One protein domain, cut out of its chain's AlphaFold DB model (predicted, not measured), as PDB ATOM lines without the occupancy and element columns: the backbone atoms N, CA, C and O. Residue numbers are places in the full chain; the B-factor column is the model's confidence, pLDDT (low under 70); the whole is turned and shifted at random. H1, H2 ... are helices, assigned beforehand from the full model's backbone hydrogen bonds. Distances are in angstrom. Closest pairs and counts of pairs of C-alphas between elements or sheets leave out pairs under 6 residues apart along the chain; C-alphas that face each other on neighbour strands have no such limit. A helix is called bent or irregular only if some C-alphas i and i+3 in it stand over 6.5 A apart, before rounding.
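Overview. This is residues 12 to 63 of the 109 residues of the protein "STE/STE20 protein kinase" of Venturia nashicola (UniProt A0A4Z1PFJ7). Two longer helices meet as a lopsided T, the end of H3 packing on the middle of H1, while the short H2 sits near the start of H3. The printed part has 52 residues with three named helices, H1, H2, H3, and no named strand: all helix. It is only just compact, close to loose, with a radius of gyration of the C-alphas of 11.4 A and spans of 32 by 23 by 15 A.

Arrangement. Start at H1, residues 13 to 25; its residues 18 to 22 alone touch residues 52 to 55 of H3, residues 40 to 55, closest at C-alphas 19 and 52, 5.7 A. They run the same way at a steep tilt of 67 degrees, only just short of about perpendicular. H2, residues 30 to 35, is apart from H1 and close but not clearly touching H3: C-alphas 33 and 42, the closest, are 6.0 A apart. These run opposite ways at a steep tilt of 42 degrees. Every O i to N i+4 pair is within hydrogen-bond range in H3, 8 of 9 in H1, and 0 of 2 in H2, where 3 of 3 O i to N i+3 pairs are.

Along the chain. Find C-alpha 13 at (44.383, 59.037, -120.015); H1 runs 18.1 A. H2 spans 10.6 A and is only just irregular, C-alphas 30 and 33 being 6.6 A apart. H3 runs 22.9 A to C-alpha 55 at (43.880, 45.087, -116.685).

Size, cuts and confidence. Look for Gly 37 and Ser 59, whose C-alphas are farthest apart, 32.8 A. Both links are tight, and the printed part has no cut. Residue 37 alone is under pLDDT 70.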
ATOM      1  N   SER A  12      42.110  57.858-123.399       86.88
ATOM      2  CA  SER A  12      42.289  56.820-122.382       86.88
ATOM      3  C   SER A  12      43.049  57.288-121.135       86.88
ATOM      4  O   SER A  12      43.214  56.507-120.190       86.88
ATOM      5  N   TYR A  13      43.525  58.538-121.094       88.06
ATOM      6  CA  TYR A  13      44.383  59.037-120.015       88.06
ATOM      7  C   TYR A  13      43.769  58.820-118.628       88.06
ATOM      8  O   TYR A  13      44.415  58.237-117.751       88.06
ATOM      9  N   ASP A  14      42.507  59.210-118.443       88.44
ATOM     10  CA  ASP A  14      41.802  59.071-117.165       88.44
ATOM     11  C   ASP A  14      41.652  57.604-116.749       88.44
ATOM     12  O   ASP A  14      41.796  57.263-115.571       88.44
ATOM     13  N   PHE A  15      41.458  56.710-117.721       89.56
ATOM     14  CA  PHE A  15      41.371  55.276-117.474       89.56
ATOM     15  C   PHE A  15      42.711  54.703-116.990       89.56
ATOM     16  O   PHE A  15      42.761  53.926-116.033       89.56
ATOM     17  N   HIS A  16      43.829  55.151-117.565       90.12
ATOM     18  CA  HIS A  16      45.156  54.780-117.075       90.12
ATOM     19  C   HIS A  16      45.444  55.306-115.666       90.12
ATOM     20  O   HIS A  16      46.075  54.604-114.868       90.12
ATOM     21  N   ILE A  17      44.972  56.510-115.334       90.12
ATOM     22  CA  ILE A  17      45.061  57.033-113.967       90.12
ATOM     23  C   ILE A  17      44.231  56.175-113.011       90.12
ATOM     24  O   ILE A  17      44.736  55.810-111.948       90.12
ATOM     25  N   LEU A  18      43.011  55.787-113.393       91.50
ATOM     26  CA  LEU A  18      42.153  54.920-112.588       91.50
ATOM     27  C   LEU A  18      42.804  53.558-112.313       91.50
ATOM     28  O   LEU A  18      42.850  53.127-111.161       91.50
ATOM     29  N   MET A  19      43.371  52.913-113.337       93.00
ATOM     30  CA  MET A  19      44.095  51.645-113.181       93.00
ATOM     31  C   MET A  19      45.297  51.785-112.243       93.00
ATOM     32  O   MET A  19      45.498  50.960-111.350       93.00
ATOM     33  N   GLN A  20      46.079  52.858-112.396       92.56
ATOM     34  CA  GLN A  20      47.208  53.133-111.511       92.56
ATOM     35  C   GLN A  20      46.735  53.368-110.073       92.56
ATOM     36  O   GLN A  20      47.353  52.880-109.131       92.56
ATOM     37  N   TYR A  21      45.625  54.075-109.884       92.88
ATOM     38  CA  TYR A  21      45.068  54.340-108.566       92.88
ATOM     39  C   TYR A  21      44.558  53.053-107.903       92.88
ATOM     40  O   TYR A  21      44.915  52.770-106.758       92.88
ATOM     41  N   PHE A  22      43.838  52.208-108.643       94.50
ATOM     42  CA  PHE A  22      43.387  50.892-108.184       94.50
ATOM     43  C   PHE A  22      44.554  49.969-107.806       94.50
ATOM     44  O   PHE A  22      44.503  49.308-106.768       94.50
ATOM     45  N   LYS A  23      45.643  49.977-108.587       95.31
ATOM     46  CA  LYS A  23      46.857  49.186-108.326       95.31
ATOM     47  C   LYS A  23      47.442  49.413-106.928       95.31
ATOM     48  O   LYS A  23      47.971  48.462-106.352       95.31
ATOM     49  N   TYR A  24      47.355  50.635-106.395       95.50
ATOM     50  CA  TYR A  24      47.923  50.991-105.087       95.50
ATOM     51  C   TYR A  24      46.890  51.142-103.964       95.50
ATOM     52  O   TYR A  24      47.219  50.861-102.811       95.50
ATOM     53  N   PHE A  25      45.672  51.595-104.273       95.19
ATOM     54  CA  PHE A  25      44.682  52.030-103.276       95.19
ATOM     55  C   PHE A  25      43.326  51.327-103.385       95.19
ATOM     56  O   PHE A  25      42.406  51.655-102.633       95.19
ATOM     57  N   GLY A  26      43.192  50.371-104.305       91.50
ATOM     58  CA  GLY A  26      42.029  49.496-104.376       91.50
ATOM     59  C   GLY A  26      41.889  48.567-103.159       91.50
ATOM     60  O   GLY A  26      42.748  48.551-102.270       91.50
ATOM     61  N   PRO A  27      40.824  47.750-103.124       89.44
ATOM     62  CA  PRO A  27      39.853  47.526-104.202       89.44
ATOM     63  C   PRO A  27      38.698  48.546-104.232       89.44
ATOM     64  O   PRO A  27      38.527  49.338-103.306       89.44
ATOM     65  N   PHE A  28      37.877  48.497-105.289       86.25
ATOM     66  CA  PHE A  28      36.564  49.148-105.290       86.25
ATOM     67  C   PHE A  28      35.662  48.483-104.246       86.25
ATOM     68  O   PHE A  28      35.588  47.256-104.168       86.25
ATOM     69  N   LEU A  29      34.984  49.292-103.434       86.31
ATOM     70  CA  LEU A  29      34.016  48.798-102.457       86.31
ATOM     71  C   LEU A  29      32.645  48.614-103.127       86.31
ATOM     72  O   LEU A  29      32.289  49.448-103.955       86.31
ATOM     73  N   PRO A  30      31.822  47.625-102.725       81.81
ATOM     74  CA  PRO A  30      30.495  47.411-103.319       81.81
ATOM     75  C   PRO A  30      29.593  48.655-103.314       81.81
ATOM     76  O   PRO A  30      28.854  48.901-104.260       81.81
ATOM     77  N   ARG A  31      29.716  49.502-102.282       85.56
ATOM     78  CA  ARG A  31      28.958  50.754-102.153       85.56
ATOM     79  C   ARG A  31      29.287  51.828-103.197       85.56
ATOM     80  O   ARG A  31      28.694  52.901-103.154       85.56
ATOM     81  N   TYR A  32      30.249  51.607-104.095       80.31
ATOM     82  CA  TYR A  32      30.522  52.542-105.192       80.31
ATOM     83  C   TYR A  32      29.315  52.702-106.124       80.31
ATOM     84  O   TYR A  32      29.108  53.796-106.640       80.31
ATOM     85  N   ALA A  33      28.497  51.653-106.279       78.94
ATOM     86  CA  ALA A  33      27.271  51.698-107.080       78.94
ATOM     87  C   ALA A  33      26.288  52.778-106.589       78.94
ATOM     88  O   ALA A  33      25.664  53.469-107.387       78.94
ATOM     89  N   GLU A  34      26.246  53.026-105.274       83.12
ATOM     90  CA  GLU A  34      25.379  54.041-104.661       83.12
ATOM     91  C   GLU A  34      25.652  55.469-105.162       83.12
ATOM     92  O   GLU A  34      24.783  56.332-105.047       83.12
ATOM     93  N   LEU A  35      26.846  55.747-105.702       76.88
ATOM     94  CA  LEU A  35      27.196  57.071-106.229       76.88
ATOM     95  C   LEU A  35      26.430  57.423-107.514       76.88
ATOM     96  O   LEU A  35      26.350  58.601-107.856       76.88
ATOM     97  N   PHE A  36      25.876  56.429-108.211       72.25
ATOM     98  CA  PHE A  36      25.316  56.587-109.556       72.25
ATOM     99  C   PHE A  36      23.791  56.455-109.610       72.25
ATOM    100  O   PHE A  36      23.198  56.679-110.660       72.25
ATOM    101  N   GLY A  37      23.143  56.194-108.469       67.12
ATOM    102  CA  GLY A  37      21.700  56.374-108.307       67.12
ATOM    103  C   GLY A  37      20.801  55.446-109.134       67.12
ATOM    104  O   GLY A  37      19.629  55.784-109.304       67.12
ATOM    105  N   GLY A  38      21.293  54.296-109.611       71.75
ATOM    106  CA  GLY A  38      20.495  53.341-110.388       71.75
ATOM    107  C   GLY A  38      20.642  53.437-111.911       71.75
ATOM    108  O   GLY A  38      20.831  54.513-112.475       71.75
ATOM    109  N   GLY A  39      20.425  52.314-112.602       74.19
ATOM    110  CA  GLY A  39      20.099  52.283-114.039       74.19
ATOM    111  C   GLY A  39      21.305  52.191-114.983       74.19
ATOM    112  O   GLY A  39      22.258  51.473-114.707       74.19
ATOM    113  N   GLU A  40      21.255  52.895-116.120       71.12
ATOM    114  CA  GLU A  40      22.303  52.867-117.167       71.12
ATOM    115  C   GLU A  40      23.701  53.203-116.605       71.12
ATOM    116  O   GLU A  40      24.686  52.556-116.951       71.12
ATOM    117  N   ALA A  41      23.780  54.149-115.661       72.75
ATOM    118  CA  ALA A  41      25.036  54.562-115.033       72.75
ATOM    119  C   ALA A  41      25.653  53.481-114.120       72.75
ATOM    120  O   ALA A  41      26.874  53.425-113.969       72.75
ATOM    121  N   GLU A  42      24.840  52.601-113.523       73.12
ATOM    122  CA  GLU A  42      25.349  51.459-112.752       73.12
ATOM    123  C   GLU A  42      25.941  50.384-113.672       73.12
ATOM    124  O   GLU A  42      27.005  49.845-113.364       73.12
ATOM    125  N   ASN A  43      25.314  50.129-114.827       79.62
ATOM    126  CA  ASN A  43      25.834  49.188-115.824       79.62
ATOM    127  C   ASN A  43      27.189  49.657-116.384       79.62
ATOM    128  O   ASN A  43      28.121  48.864-116.516       79.62
ATOM    129  N   GLU A  44      27.324  50.950-116.689       83.94
ATOM    130  CA  GLU A  44      28.596  51.532-117.139       83.94
ATOM    131  C   GLU A  44      29.691  51.416-116.069       83.94
ATOM    132  O   GLU A  44      30.829  51.054-116.381       83.94
ATOM    133  N   LEU A  45      29.353  51.666-114.800       83.94
ATOM    134  CA  LEU A  45      30.290  51.508-113.689       83.94
ATOM    135  C   LEU A  45      30.779  50.063-113.566       83.94
ATOM    136  O   LEU A  45      31.976  49.844-113.377       83.94
ATOM    137  N   GLU A  46      29.878  49.087-113.654       86.31
ATOM    138  CA  GLU A  46      30.237  47.672-113.558       86.31
ATOM    139  C   GLU A  46      31.215  47.271-114.671       86.31
ATOM    140  O   GLU A  46      32.234  46.634-114.393       86.31
ATOM    141  N   LEU A  47      30.985  47.739-115.903       89.19
ATOM    142  CA  LEU A  47      31.900  47.529-117.029       89.19
ATOM    143  C   LEU A  47      33.275  48.167-116.794       89.19
ATOM    144  O   LEU A  47      34.301  47.537-117.059       89.19
ATOM    145  N   VAL A  48      33.319  49.394-116.269       89.19
ATOM    146  CA  VAL A  48      34.578  50.078-115.928       89.19
ATOM    147  C   VAL A  48      35.325  49.324-114.832       89.19
ATOM    148  O   VAL A  48      36.526  49.087-114.967       89.19
ATOM    149  N   ILE A  49      34.633  48.923-113.763       89.88
ATOM    150  CA  ILE A  49      35.220  48.153-112.664       89.88
ATOM    151  C   ILE A  49      35.796  46.847-113.208       89.88
ATOM    152  O   ILE A  49      36.978  46.580-112.985       89.88
ATOM    153  N   GLN A  50      35.012  46.076-113.965       90.31
ATOM    154  CA  GLN A  50      35.463  44.817-114.553       90.31
ATOM    155  C   GLN A  50      36.700  45.023-115.437       90.31
ATOM    156  O   GLN A  50      37.700  44.328-115.265       90.31
ATOM    157  N   CYS A  51      36.691  46.044-116.296       91.69
ATOM    158  CA  CYS A  51      37.832  46.376-117.146       91.69
ATOM    159  C   CYS A  51      39.097  46.697-116.326       91.69
ATOM    160  O   CYS A  51      40.194  46.251-116.671       91.69
ATOM    161  N   VAL A  52      38.976  47.418-115.206       93.00
ATOM    162  CA  VAL A  52      40.115  47.683-114.309       93.00
ATOM    163  C   VAL A  52      40.619  46.400-113.641       93.00
ATOM    164  O   VAL A  52      41.832  46.212-113.544       93.00
ATOM    165  N   PHE A  53      39.726  45.509-113.200       92.00
ATOM    166  CA  PHE A  53      40.115  44.214-112.630       92.00
ATOM    167  C   PHE A  53      40.866  43.339-113.647       92.00
ATOM    168  O   PHE A  53      41.873  42.731-113.280       92.00
ATOM    169  N   ASP A  54      40.431  43.334-114.907       93.25
ATOM    170  CA  ASP A  54      41.055  42.558-115.985       93.25
ATOM    171  C   ASP A  54      42.439  43.105-116.375       93.25
ATOM    172  O   ASP A  54      43.353  42.340-116.683       93.25
ATOM    173  N   ASN A  55      42.620  44.429-116.322       93.25
ATOM    174  CA  ASN A  55      43.880  45.087-116.685       93.25
ATOM    175  C   ASN A  55      44.858  45.259-115.509       93.25
ATOM    176  O   ASN A  55      46.031  45.567-115.725       93.25
ATOM    177  N   VAL A  56      44.409  45.067-114.264       94.50
ATOM    178  CA  VAL A  56      45.249  45.142-113.059       94.50
ATOM    179  C   VAL A  56      45.090  43.853-112.244       94.50
ATOM    180  O   VAL A  56      44.411  43.837-111.204       94.50
ATOM    181  N   PRO A  57      45.725  42.754-112.695       93.00
ATOM    182  CA  PRO A  57      45.621  41.465-112.026       93.00
ATOM    183  C   PRO A  57      46.215  41.526-110.616       93.00
ATOM    184  O   PRO A  57      47.058  42.368-110.303       93.00
ATOM    185  N   GLU A  58      45.806  40.599-109.748       92.38
ATOM    186  CA  GLU A  58      46.226  40.595-108.338       92.38
ATOM    187  C   GLU A  58      47.748  40.552-108.162       92.38
ATOM    188  O   GLU A  58      48.281  41.224-107.281       92.38
ATOM    189  N   SER A  59      48.449  39.830-109.039       94.12
ATOM    190  CA  SER A  59      49.915  39.739-109.073       94.12
ATOM    191  C   SER A  59      50.607  41.077-109.347       94.12
ATOM    192  O   SER A  59      51.771  41.260-108.990       94.12
ATOM    193  N   GLU A  60      49.906  42.018-109.977       93.31
ATOM    194  CA  GLU A  60      50.405  43.355-110.268       93.31
ATOM    195  C   GLU A  60      49.975  44.407-109.252       93.31
ATOM    196  O   GLU A  60      50.516  45.521-109.279       93.31
ATOM    197  N   ARG A  61      49.035  44.083-108.356       94.12
ATOM    198  CA  ARG A  61      48.630  44.988-107.280       94.12
ATOM    199  C   ARG A  61      49.803  45.207-106.336       94.12
ATOM    200  O   ARG A  61      50.519  44.284-105.954       94.12
ATOM    201  N   LYS A  62      49.999  46.461-105.946       95.12
ATOM    202  CA  LYS A  62      51.060  46.881-105.030       95.12
ATOM    203  C   LYS A  62      50.440  47.773-103.961       95.12
ATOM    204  O   LYS A  62      50.586  48.984-104.062       95.12
ATOM    205  N   PRO A  63      49.714  47.215-102.976       95.38
ATOM    206  CA  PRO A  63      49.021  48.027-101.983       95.38
ATOM    207  C   PRO A  63      49.979  49.022-101.322       95.38
ATOM    208  O   PRO A  63      51.010  48.624-100.780       95.38
TER     209      PRO A  63